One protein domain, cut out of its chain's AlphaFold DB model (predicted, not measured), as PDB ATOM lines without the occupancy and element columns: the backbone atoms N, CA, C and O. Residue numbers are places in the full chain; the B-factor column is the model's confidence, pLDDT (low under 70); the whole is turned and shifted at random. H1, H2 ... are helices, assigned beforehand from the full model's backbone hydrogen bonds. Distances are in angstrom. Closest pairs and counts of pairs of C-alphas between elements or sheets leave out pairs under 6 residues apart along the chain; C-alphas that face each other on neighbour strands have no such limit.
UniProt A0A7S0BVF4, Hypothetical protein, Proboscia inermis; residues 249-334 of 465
ATOM      1  N   ASN A 249     -39.319  19.660 -10.269       71.88
ATOM      2  CA  ASN A 249     -39.756  20.016  -8.914       71.88
ATOM      3  C   ASN A 249     -41.185  19.531  -8.623       71.88
ATOM      4  O   ASN A 249     -41.452  19.006  -7.545       71.88
ATOM      5  N   GLY A 250     -42.087  19.615  -9.609       75.88
ATOM      6  CA  GLY A 250     -43.445  19.080  -9.498       75.88
ATOM      7  C   GLY A 250     -43.490  17.563  -9.282       75.88
ATOM      8  O   GLY A 250     -44.203  17.097  -8.393       75.88
ATOM      9  N   ALA A 251     -42.697  16.787 -10.032       79.75
ATOM     10  CA  ALA A 251     -42.633  15.333  -9.871       79.75
ATOM     11  C   ALA A 251     -42.059  14.934  -8.506       79.75
ATOM     12  O   ALA A 251     -42.541  13.986  -7.885       79.75
ATOM     13  N   LEU A 252     -41.072  15.676  -8.006       83.38
ATOM     14  CA  LEU A 252     -40.458  15.406  -6.710       83.38
ATOM     15  C   LEU A 252     -41.397  15.761  -5.546       83.38
ATOM     16  O   LEU A 252     -41.539  14.970  -4.611       83.38
ATOM     17  N   GLN A 253     -42.110  16.887  -5.629       84.31
ATOM     18  CA  GLN A 253     -43.158  17.263  -4.668       84.31
ATOM     19  C   GLN A 253     -44.304  16.239  -4.662       84.31
ATOM     20  O   GLN A 253     -44.711  15.779  -3.595       84.31
ATOM     21  N   ALA A 254     -44.768  15.802  -5.839       85.06
ATOM     22  CA  ALA A 254     -45.783  14.756  -5.957       85.06
ATOM     23  C   ALA A 254     -45.294  13.410  -5.397       85.06
ATOM     24  O   ALA A 254     -46.001  12.769  -4.624       85.06
ATOM     25  N   GLY A 255     -44.066  12.995  -5.721       89.25
ATOM     26  CA  GLY A 255     -43.462  11.774  -5.181       89.25
ATOM     27  C   GLY A 255     -43.326  11.814  -3.659       89.25
ATOM     28  O   GLY A 255     -43.621  10.830  -2.983       89.25
ATOM     29  N   THR A 256     -42.966  12.973  -3.107       90.31
ATOM     30  CA  THR A 256     -42.886  13.191  -1.655       90.31
ATOM     31  C   THR A 256     -44.271  13.124  -1.003       90.31
ATOM     32  O   THR A 256     -44.417  12.499   0.049       90.31
ATOM     33  N   LEU A 257     -45.302  13.686  -1.646       90.31
ATOM     34  CA  LEU A 257     -46.691  13.566  -1.199       90.31
ATOM     35  C   LEU A 257     -47.135  12.098  -1.177       90.31
ATOM     36  O   LEU A 257     -47.658  11.628  -0.166       90.31
ATOM     37  N   PHE A 258     -46.888  11.351  -2.257       91.50
ATOM     38  CA  PHE A 258     -47.219   9.926  -2.327       91.50
ATOM     39  C   PHE A 258     -46.461   9.107  -1.287       91.50
ATOM     40  O   PHE A 258     -47.057   8.230  -0.664       91.50
ATOM     41  N   LEU A 259     -45.184   9.411  -1.050       92.56
ATOM     42  CA  LEU A 259     -44.397   8.777   0.002       92.56
ATOM     43  C   LEU A 259     -44.995   9.063   1.385       92.56
ATOM     44  O   LEU A 259     -45.193   8.135   2.163       92.56
ATOM     45  N   GLY A 260     -45.350  10.315   1.680       91.44
ATOM     46  CA  GLY A 260     -46.002  10.683   2.938       91.44
ATOM     47  C   GLY A 260     -47.350   9.974   3.135       91.44
ATOM     48  O   GLY A 260     -47.610   9.397   4.195       91.44
ATOM     49  N   LEU A 261     -48.188   9.926   2.094       89.94
ATOM     50  CA  LEU A 261     -49.458   9.186   2.101       89.94
ATOM     51  C   LEU A 261     -49.248   7.676   2.269       89.94
ATOM     52  O   LEU A 261     -50.012   7.003   2.962       89.94
ATOM     53  N   PHE A 262     -48.201   7.127   1.661       89.56
ATOM     54  CA  PHE A 262     -47.842   5.723   1.798       89.56
ATOM     55  C   PHE A 262     -47.393   5.395   3.226       89.56
ATOM     56  O   PHE A 262     -47.879   4.424   3.807       89.56
ATOM     57  N   LEU A 263     -46.538   6.226   3.826       89.81
ATOM     58  CA  LEU A 263     -46.077   6.054   5.205       89.81
ATOM     59  C   LEU A 263     -47.233   6.135   6.206       89.81
ATOM     60  O   LEU A 263     -47.397   5.225   7.020       89.81
ATOM     61  N   THR A 264     -48.086   7.156   6.097       87.62
ATOM     62  CA  THR A 264     -49.278   7.298   6.958       87.62
ATOM     63  C   THR A 264     -50.256   6.128   6.787       87.62
ATOM     64  O   THR A 264     -50.845   5.647   7.760       87.62
ATOM     65  N   ARG A 265     -50.391   5.580   5.569       84.31
ATOM     66  CA  ARG A 265     -51.183   4.366   5.307       84.31
ATOM     67  C   ARG A 265     -50.584   3.117   5.956       84.31
ATOM     68  O   ARG A 265     -51.338   2.324   6.520       84.31
ATOM     69  N   LEU A 266     -49.270   2.917   5.862       82.69
ATOM     70  CA  LEU A 266     -48.592   1.749   6.437       82.69
ATOM     71  C   LEU A 266     -48.632   1.750   7.968       82.69
ATOM     72  O   LEU A 266     -48.847   0.696   8.568       82.69
ATOM     73  N   CYS A 267     -48.474   2.925   8.578       83.50
ATOM     74  CA  CYS A 267     -48.505   3.096  10.032       83.50
ATOM     75  C   CYS A 267     -49.931   3.039  10.593       83.50
ATOM     76  O   CYS A 267     -50.129   2.800  11.782       83.50
ATOM     77  N   GLY A 268     -50.939   3.217   9.733       66.56
ATOM     78  CA  GLY A 268     -52.344   3.099  10.100       66.56
ATOM     79  C   GLY A 268     -52.827   4.197  11.044       66.56
ATOM     80  O   GLY A 268     -53.859   3.990  11.669       66.56
ATOM     81  N   GLY A 269     -52.118   5.328  11.150       68.25
ATOM     82  CA  GLY A 269     -52.455   6.433  12.050       68.25
ATOM     83  C   GLY A 269     -53.682   7.203  11.577       68.25
ATOM     84  O   GLY A 269     -54.796   6.973  12.051       68.25
ATOM     85  N   VAL A 270     -53.517   8.057  10.562       61.34
ATOM     86  CA  VAL A 270     -54.621   8.866   9.994       61.34
ATOM     87  C   VAL A 270     -55.758   8.004   9.431       61.34
ATOM     88  O   VAL A 270     -56.893   8.459   9.363       61.34
ATOM     89  N   PHE A 271     -55.495   6.745   9.078       62.91
ATOM     90  CA  PHE A 271     -56.497   5.802   8.566       62.91
ATOM     91  C   PHE A 271     -57.024   4.819   9.617       62.91
ATOM     92  O   PHE A 271     -57.820   3.944   9.271       62.91
ATOM     93  N   TYR A 272     -56.634   4.954  10.889       61.16
ATOM     94  CA  TYR A 272     -57.107   4.074  11.963       61.16
ATOM     95  C   TYR A 272     -58.639   4.042  12.026       61.16
ATOM     96  O   TYR A 272     -59.246   3.000  12.247       61.16
ATOM     97  N   TRP A 273     -59.276   5.181  11.739       56.44
ATOM     98  CA  TRP A 273     -60.730   5.336  11.748       56.44
ATOM     99  C   TRP A 273     -61.455   4.664  10.575       56.44
ATOM    100  O   TRP A 273     -62.658   4.430  10.673       56.44
ATOM    101  N   LEU A 274     -60.754   4.375   9.475       55.19
ATOM    102  CA  LEU A 274     -61.270   3.603   8.338       55.19
ATOM    103  C   LEU A 274     -61.143   2.094   8.577       55.19
ATOM    104  O   LEU A 274     -61.778   1.300   7.885       55.19
ATOM    105  N   GLN A 275     -60.327   1.686   9.550       56.50
ATOM    106  CA  GLN A 275     -60.157   0.288   9.905       56.50
ATOM    107  C   GLN A 275     -61.189  -0.106  10.956       56.50
ATOM    108  O   GLN A 275     -60.924  -0.069  12.155       56.50
ATOM    109  N   ASP A 276     -62.364  -0.538  10.503       52.41
ATOM    110  CA  ASP A 276     -63.307  -1.207  11.391       52.41
ATOM    111  C   ASP A 276     -62.613  -2.440  12.004       52.41
ATOM    112  O   ASP A 276     -62.117  -3.336  11.303       52.41
ATOM    113  N   THR A 277     -62.441  -2.416  13.327       61.09
ATOM    114  CA  THR A 277     -61.374  -3.167  14.016       61.09
ATOM    115  C   THR A 277     -61.548  -4.684  13.976       61.09
ATOM    116  O   THR A 277     -60.609  -5.410  14.310       61.09
ATOM    117  N   GLN A 278     -62.720  -5.184  13.580       56.75
ATOM    118  CA  GLN A 278     -62.994  -6.619  13.480       56.75
ATOM    119  C   GLN A 278     -62.793  -7.151  12.057       56.75
ATOM    120  O   GLN A 278     -61.992  -8.068  11.863       56.75
ATOM    121  N   CYS A 279     -63.412  -6.535  11.048       58.81
ATOM    122  CA  CYS A 279     -63.296  -6.971   9.650       58.81
ATOM    123  C   CYS A 279     -61.856  -6.860   9.121       58.81
ATOM    124  O   CYS A 279     -61.378  -7.727   8.388       58.81
ATOM    125  N   THR A 280     -61.113  -5.843   9.562       68.12
ATOM    126  CA  THR A 280     -59.709  -5.652   9.162       68.12
ATOM    127  C   THR A 280     -58.753  -6.671   9.774       68.12
ATOM    128  O   THR A 280     -57.730  -6.983   9.163       68.12
ATOM    129  N   LYS A 281     -59.069  -7.238  10.946       73.12
ATOM    130  CA  LYS A 281     -58.262  -8.312  11.546       73.12
ATOM    131  C   LYS A 281     -58.400  -9.606  10.758       73.12
ATOM    132  O   LYS A 281     -57.380 -10.217  10.456       73.12
ATOM    133  N   PHE A 282     -59.622  -9.980  10.382       77.44
ATOM    134  CA  PHE A 282     -59.862 -11.160   9.548       77.44
ATOM    135  C   PHE A 282     -59.256 -11.002   8.153       77.44
ATOM    136  O   PHE A 282     -58.542 -11.894   7.698       77.44
ATOM    137  N   ALA A 283     -59.440  -9.844   7.513       77.12
ATOM    138  CA  ALA A 283     -58.832  -9.560   6.215       77.12
ATOM    139  C   ALA A 283     -57.296  -9.599   6.273       77.12
ATOM    140  O   ALA A 283     -56.659 -10.205   5.412       77.12
ATOM    141  N   LEU A 284     -56.686  -9.013   7.313       76.88
ATOM    142  CA  LEU A 284     -55.236  -9.068   7.495       76.88
ATOM    143  C   LEU A 284     -54.752 -10.496   7.769       76.88
ATOM    144  O   LEU A 284     -53.730 -10.903   7.224       76.88
ATOM    145  N   HIS A 285     -55.478 -11.263   8.584       81.56
ATOM    146  CA  HIS A 285     -55.150 -12.659   8.863       81.56
ATOM    147  C   HIS A 285     -55.180 -13.506   7.585       81.56
ATOM    148  O   HIS A 285     -54.254 -14.273   7.329       81.56
ATOM    149  N   ASN A 286     -56.194 -13.308   6.737       84.06
ATOM    150  CA  ASN A 286     -56.307 -14.016   5.466       84.06
ATOM    151  C   ASN A 286     -55.182 -13.618   4.496       84.06
ATOM    152  O   ASN A 286     -54.540 -14.478   3.898       84.06
ATOM    153  N   LYS A 287     -54.846 -12.324   4.420       84.25
ATOM    154  CA  LYS A 287     -53.720 -11.844   3.606       84.25
ATOM    155  C   LYS A 287     -52.357 -12.347   4.085       84.25
ATOM    156  O   LYS A 287     -51.492 -12.641   3.264       84.25
ATOM    157  N   LEU A 288     -52.161 -12.459   5.400       82.81
ATOM    158  CA  LEU A 288     -50.949 -13.040   5.982       82.81
ATOM    159  C   LEU A 288     -50.822 -14.523   5.630       82.81
ATOM    160  O   LEU A 288     -49.721 -14.969   5.314       82.81
ATOM    161  N   ARG A 289     -51.937 -15.263   5.648       88.12
ATOM    162  CA  ARG A 289     -51.980 -16.673   5.235       88.12
ATOM    163  C   ARG A 289     -51.621 -16.842   3.758       88.12
ATOM    164  O   ARG A 289     -50.885 -17.761   3.426       88.12
ATOM    165  N   LEU A 290     -52.077 -15.925   2.904       87.88
ATOM    166  CA  LEU A 290     -51.738 -15.873   1.475       87.88
ATOM    167  C   LEU A 290     -50.313 -15.358   1.196       87.88
ATOM    168  O   LEU A 290     -49.891 -15.302   0.047       87.88
ATOM    169  N   GLY A 291     -49.556 -14.977   2.229       86.25
ATOM    170  CA  GLY A 291     -48.159 -14.570   2.086       86.25
ATOM    171  C   GLY A 291     -47.951 -13.190   1.462       86.25
ATOM    172  O   GLY A 291     -46.825 -12.881   1.075       86.25
ATOM    173  N   HIS A 292     -48.981 -12.340   1.389       87.56
ATOM    174  CA  HIS A 292     -48.829 -11.013   0.795       87.56
ATOM    175  C   HIS A 292     -47.855 -10.128   1.592       87.56
ATOM    176  O   HIS A 292     -47.895 -10.052   2.827       87.56
ATOM    177  N   MET A 293     -46.974  -9.430   0.868       82.38
ATOM    178  CA  MET A 293     -45.937  -8.578   1.458       82.38
ATOM    179  C   MET A 293     -46.514  -7.348   2.172       82.38
ATOM    180  O   MET A 293     -45.991  -6.960   3.216       82.38
ATOM    181  N   ASP A 294     -47.623  -6.784   1.681       80.38
ATOM    182  CA  ASP A 294     -48.321  -5.652   2.315       80.38
ATOM    183  C   ASP A 294     -48.726  -5.980   3.764       80.38
ATOM    184  O   ASP A 294     -48.485  -5.205   4.692       80.38
ATOM    185  N   ALA A 295     -49.263  -7.180   3.975       82.88
ATOM    186  CA  ALA A 295     -49.715  -7.665   5.265       82.88
ATOM    187  C   ALA A 295     -48.546  -7.950   6.220       82.88
ATOM    188  O   ALA A 295     -48.666  -7.706   7.424       82.88
ATOM    189  N   ARG A 296     -47.401  -8.416   5.699       84.81
ATOM    190  CA  ARG A 296     -46.169  -8.601   6.487       84.81
ATOM    191  C   ARG A 296     -45.602  -7.267   6.964       84.81
ATOM    192  O   ARG A 296     -45.274  -7.152   8.143       84.81
ATOM    193  N   ILE A 297     -45.553  -6.263   6.087       85.44
ATOM    194  CA  ILE A 297     -45.102  -4.907   6.430       85.44
ATOM    195  C   ILE A 297     -46.027  -4.302   7.492       85.44
ATOM    196  O   ILE A 297     -45.558  -3.854   8.537       85.44
ATOM    197  N   MET A 298     -47.348  -4.375   7.296       81.50
ATOM    198  CA  MET A 298     -48.316  -3.905   8.295       81.50
ATOM    199  C   MET A 298     -48.182  -4.636   9.637       81.50
ATOM    200  O   MET A 298     -48.273  -4.015  10.697       81.50
ATOM    201  N   ARG A 299     -47.944  -5.955   9.626       83.44
ATOM    202  CA  ARG A 299     -47.685  -6.725  10.851       83.44
ATOM    203  C   ARG A 299     -46.406  -6.255  11.544       83.44
ATOM    204  O   ARG A 299     -46.413  -6.132  12.764       83.44
ATOM    205  N   TRP A 300     -45.344  -5.972  10.792       90.06
ATOM    206  CA  TRP A 300     -44.086  -5.480  11.350       90.06
ATOM    207  C   TRP A 300     -44.262  -4.134  12.061       90.06
ATOM    208  O   TRP A 300     -43.826  -4.007  13.205       90.06
ATOM    209  N   PHE A 301     -44.979  -3.182  11.452       84.38
ATOM    210  CA  PHE A 301     -45.312  -1.906  12.100       84.38
ATOM    211  C   PHE A 301     -46.155  -2.102  13.365       84.38
ATOM    212  O   PHE A 301     -45.861  -1.504  14.398       84.38
ATOM    213  N   ARG A 302     -47.133  -3.019  13.346       82.25
ATOM    214  CA  ARG A 302     -47.920  -3.374  14.546       82.25
ATOM    215  C   ARG A 302     -47.080  -4.001  15.662       82.25
ATOM    216  O   ARG A 302     -47.417  -3.838  16.831       82.25
ATOM    217  N   CYS A 303     -46.009  -4.716  15.323       89.38
ATOM    218  CA  CYS A 303     -45.063  -5.253  16.303       89.38
ATOM    219  C   CYS A 303     -44.131  -4.177  16.885       89.38
ATOM    220  O   CYS A 303     -43.596  -4.378  17.972       89.38
ATOM    221  N   HIS A 304     -43.961  -3.042  16.202       90.31
ATOM    222  CA  HIS A 304     -43.050  -1.965  16.591       90.31
ATOM    223  C   HIS A 304     -43.806  -0.632  16.734       90.31
ATOM    224  O   HIS A 304     -43.622   0.271  15.914       90.31
ATOM    225  N   PRO A 305     -44.626  -0.465  17.792       83.56
ATOM    226  CA  PRO A 305     -45.517   0.689  17.938       83.56
ATOM    227  C   PRO A 305     -44.771   2.027  17.917       83.56
ATOM    228  O   PRO A 305     -45.195   2.947  17.234       83.56
ATOM    229  N   ARG A 306     -43.598   2.107  18.561       86.31
ATOM    230  CA  ARG A 306     -42.773   3.327  18.551       86.31
ATOM    231  C   ARG A 306     -42.322   3.713  17.143       86.31
ATOM    232  O   ARG A 306     -42.370   4.879  16.786       86.31
ATOM    233  N   VAL A 307     -41.878   2.743  16.340       88.31
ATOM    234  CA  VAL A 307     -41.450   3.011  14.957       88.31
ATOM    235  C   VAL A 307     -42.645   3.447  14.117       88.31
ATOM    236  O   VAL A 307     -42.527   4.380  13.334       88.31
ATOM    237  N   SER A 308     -43.802   2.815  14.322       85.38
ATOM    238  CA  SER A 308     -45.053   3.204  13.671       85.38
ATOM    239  C   SER A 308     -45.439   4.649  13.989       85.38
ATOM    240  O   SER A 308     -45.775   5.391  13.077       85.38
ATOM    241  N   GLU A 309     -45.353   5.070  15.253       83.31
ATOM    242  CA  GLU A 309     -45.628   6.453  15.668       83.31
ATOM    243  C   GLU A 309     -44.660   7.445  15.010       83.31
ATOM    244  O   GLU A 309     -45.096   8.436  14.429       83.31
ATOM    245  N   TRP A 310     -43.353   7.163  15.025       86.62
ATOM    246  CA  TRP A 310     -42.356   8.023  14.377       86.62
ATOM    247  C   TRP A 310     -42.567   8.136  12.866       86.62
ATOM    248  O   TRP A 310     -42.490   9.232  12.314       86.62
ATOM    249  N   MET A 311     -42.850   7.024  12.193       88.94
ATOM    250  CA  MET A 311     -43.077   7.008  10.747       88.94
ATOM    251  C   MET A 311     -44.405   7.670  10.360       88.94
ATOM    252  O   MET A 311     -44.481   8.273   9.291       88.94
ATOM    253  N   ASP A 312     -45.422   7.616  11.225       84.94
ATOM    254  CA  ASP A 312     -46.674   8.353  11.039       84.94
ATOM    255  C   ASP A 312     -46.452   9.864  11.169       84.94
ATOM    256  O   ASP A 312     -46.907  10.623  10.316       84.94
ATOM    257  N   ILE A 313     -45.663  10.298  12.161       84.75
ATOM    258  CA  ILE A 313     -45.242  11.699  12.305       84.75
ATOM    259  C   ILE A 313     -44.490  12.144  11.045       84.75
ATOM    260  O   ILE A 313     -44.888  13.116  10.408       84.75
ATOM    261  N   VAL A 314     -43.450  11.414  10.632       88.38
ATOM    262  CA  VAL A 314     -42.683  11.724   9.411       88.38
ATOM    263  C   VAL A 314     -43.606  11.809   8.194       88.38
ATOM    264  O   VAL A 314     -43.555  12.788   7.452       88.38
ATOM    265  N   GLY A 315     -44.484  10.820   8.011       88.94
ATOM    266  CA  GLY A 315     -45.451  10.796   6.921       88.94
ATOM    267  C   GLY A 315     -46.380  12.011   6.936       88.94
ATOM    268  O   GLY A 315     -46.581  12.633   5.896       88.94
ATOM    269  N   PHE A 316     -46.887  12.398   8.108       86.75
ATOM    270  CA  PHE A 316     -47.734  13.577   8.277       86.75
ATOM    271  C   PHE A 316     -47.021  14.870   7.865       86.75
ATOM    272  O   PHE A 316     -47.599  15.666   7.125       86.75
ATOM    273  N   TYR A 317     -45.766  15.073   8.275       86.31
ATOM    274  CA  TYR A 317     -45.012  16.270   7.882       86.31
ATOM    275  C   TYR A 317     -44.682  16.286   6.389       86.31
ATOM    276  O   TYR A 317     -44.838  17.330   5.757       86.31
ATOM    277  N   LEU A 318     -44.311  15.144   5.797       89.62
ATOM    278  CA  LEU A 318     -44.094  15.046   4.349       89.62
ATOM    279  C   LEU A 318     -45.359  15.418   3.564       89.62
ATOM    280  O   LEU A 318     -45.286  16.183   2.601       89.62
ATOM    281  N   VAL A 319     -46.525  14.925   3.998       89.19
ATOM    282  CA  VAL A 319     -47.817  15.322   3.417       89.19
ATOM    283  C   VAL A 319     -48.058  16.811   3.633       89.19
ATOM    284  O   VAL A 319     -48.345  17.517   2.677       89.19
ATOM    285  N   SER A 320     -47.915  17.326   4.854       83.19
ATOM    286  CA  SER A 320     -48.178  18.733   5.172       83.19
ATOM    287  C   SER A 320     -47.339  19.694   4.322       83.19
ATOM    288  O   SER A 320     -47.894  20.609   3.710       83.19
ATOM    289  N   MET A 321     -46.036  19.437   4.201       81.19
ATOM    290  CA  MET A 321     -45.113  20.267   3.423       81.19
ATOM    291  C   MET A 321     -45.462  20.295   1.932       81.19
ATOM    292  O   MET A 321     -45.453  21.348   1.301       81.19
ATOM    293  N   THR A 322     -45.788  19.136   1.367       84.94
ATOM    294  CA  THR A 322     -46.078  18.989  -0.066       84.94
ATOM    295  C   THR A 322     -47.503  19.395  -0.413       84.94
ATOM    296  O   THR A 322     -47.769  19.838  -1.522       84.94
ATOM    297  N   THR A 323     -48.447  19.317   0.526       81.50
ATOM    298  CA  THR A 323     -49.840  19.715   0.269       81.50
ATOM    299  C   THR A 323     -49.927  21.212  -0.025       81.50
ATOM    300  O   THR A 323     -50.725  21.621  -0.865       81.50
ATOM    301  N   ALA A 324     -49.086  22.031   0.611       70.62
ATOM    302  CA  ALA A 324     -49.018  23.468   0.359       70.62
ATOM    303  C   ALA A 324     -48.519  23.823  -1.053       70.62
ATOM    304  O   ALA A 324     -48.813  24.910  -1.530       70.62
ATOM    305  N   THR A 325     -47.803  22.929  -1.742       69.06
ATOM    306  CA  THR A 325     -47.289  23.161  -3.104       69.06
ATOM    307  C   THR A 325     -48.122  22.426  -4.156       69.06
ATOM    308  O   THR A 325     -48.521  23.012  -5.162       69.06
ATOM    309  N   VAL A 326     -48.460  21.159  -3.901       72.62
ATOM    310  CA  VAL A 326     -49.195  20.287  -4.825       72.62
ATOM    311  C   VAL A 326     -50.661  20.689  -4.946       72.62
ATOM    312  O   VAL A 326     -51.185  20.665  -6.054       72.62
ATOM    313  N   VAL A 327     -51.337  21.080  -3.856       72.00
ATOM    314  CA  VAL A 327     -52.756  21.472  -3.941       72.00
ATOM    315  C   VAL A 327     -52.920  22.759  -4.740       72.00
ATOM    316  O   VAL A 327     -53.723  22.746  -5.666       72.00
ATOM    317  N   PRO A 328     -52.150  23.835  -4.497       65.38
ATOM    318  CA  PRO A 328     -52.117  24.974  -5.404       65.38
ATOM    319  C   PRO A 328     -51.758  24.627  -6.843       65.38
ATOM    320  O   PRO A 328     -52.423  25.116  -7.747       65.38
ATOM    321  N   GLY A 329     -50.767  23.759  -7.067       65.69
ATOM    322  CA  GLY A 329     -50.420  23.290  -8.411       65.69
ATOM    323  C   GLY A 329     -51.595  22.591  -9.100       65.69
ATOM    324  O   GLY A 329     -51.920  22.894 -10.243       65.69
ATOM    325  N   PHE A 330     -52.312  21.727  -8.384       67.56
ATOM    326  CA  PHE A 330     -53.521  21.081  -8.888       67.56
ATOM    327  C   PHE A 330     -54.660  22.085  -9.107       67.56
ATOM    328  O   PHE A 330     -55.360  22.019 -10.111       67.56
ATOM    329  N   LEU A 331     -54.822  23.055  -8.205       64.00
ATOM    330  CA  LEU A 331     -55.799  24.133  -8.348       64.00
ATOM    331  C   LEU A 331     -55.454  25.079  -9.510       64.00
ATOM    332  O   LEU A 331     -56.359  25.644 -10.112       64.00
ATOM    333  N   SER A 332     -54.175  25.202  -9.870       56.22
ATOM    334  CA  SER A 332     -53.713  25.980 -11.024       56.22
ATOM    335  C   SER A 332     -53.979  25.302 -12.372       56.22
ATOM    336  O   SER A 332     -53.950  25.977 -13.396       56.22
ATOM    337  N   LEU A 333     -54.278  23.991 -12.381       58.12
ATOM    338  CA  LEU A 333     -54.791  23.296 -13.571       58.12
ATOM    339  C   LEU A 333     -56.222  23.727 -13.910       58.12
ATOM    340  O   LEU A 333     -56.652  23.583 -15.052       58.12
ATOM    341  N   PHE A 334     -56.965  24.258 -12.938       59.12
ATOM    342  CA  PHE A 334     -58.174  25.010 -13.233       59.12
ATOM    343  C   PHE A 334     -57.717  26.389 -13.706       59.12
ATOM    344  O   PHE A 334     -56.888  27.010 -13.047       59.12
TER     345      PHE A 334
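What this domain is: This is residues 249 to 334 of the 465 residues of the protein "Hypothetical protein" of Proboscia inermis (UniProt A0A7S0BVF4). Two long helices, H1 and H4, lie side by side and run opposite ways, making the length of the model; at one end two shorter helices, H3 and then H2, form a small head, with H3 across the end of the pair and H2 packed on H3. Residues 273 to 282, of which 279 to 282 belong to H2, stick out. The printed part has 86 residues with four named helices, H1 to H4 in chain order, and no named strand: all helix. It is loose, with a radius of gyration of the C-alphas of 15.3 A, and elongated, spanning 45 by 27 by 22 A.

How they stand to each other: H1, residues 249 to 267, and H4, residues 305 to 332, touch, closest at the C-alphas of Gly 260 and Gly 315, 4.0 A, at a shallow tilt of 34.8 degrees, only just short of steep, opposite ways. With residues 266 to 267 alone, H1 touches H3, residues 293 to 303, at a steep tilt of 62 degrees; the C-alphas of Leu 266 and Met 298 are closest, 6.0 A. H2, residues 279 to 289, touches H3 at a steep tilt of 64 degrees, closest at the C-alphas of Leu 288 and Ala 295, 5.6 A. H3 and H4 only just touch, with 3 pairs of C-alphas within 8 A, and only at the corner; the closest C-alphas are those of Phe 301 and Ser 308, 5.4 A. H2 is apart from H1 and H4. Every O i to N i+4 pair is within hydrogen-bond range in H1, H2 and H3, and 21 of 24 in H4.

Where its parts are: H1 begins at C-alpha 249 (-39.756, 20.016, -8.914) and is 26.9 A long; H2 is 15.5 A and H3 15.2 A. H4, 39.3 A, ends at C-alpha 332 (-53.713, 25.980, -11.024), with a kink of 38 degrees near residue 323.

The domain as a whole: The C-alphas of Arg 289 and Phe 334, the two farthest apart, are 46.0 A from each other. The printed part has no cut; H1 to H2 is a long link. The pLDDT is under 70 at residues 268 to 280, 325 and 328 to 334.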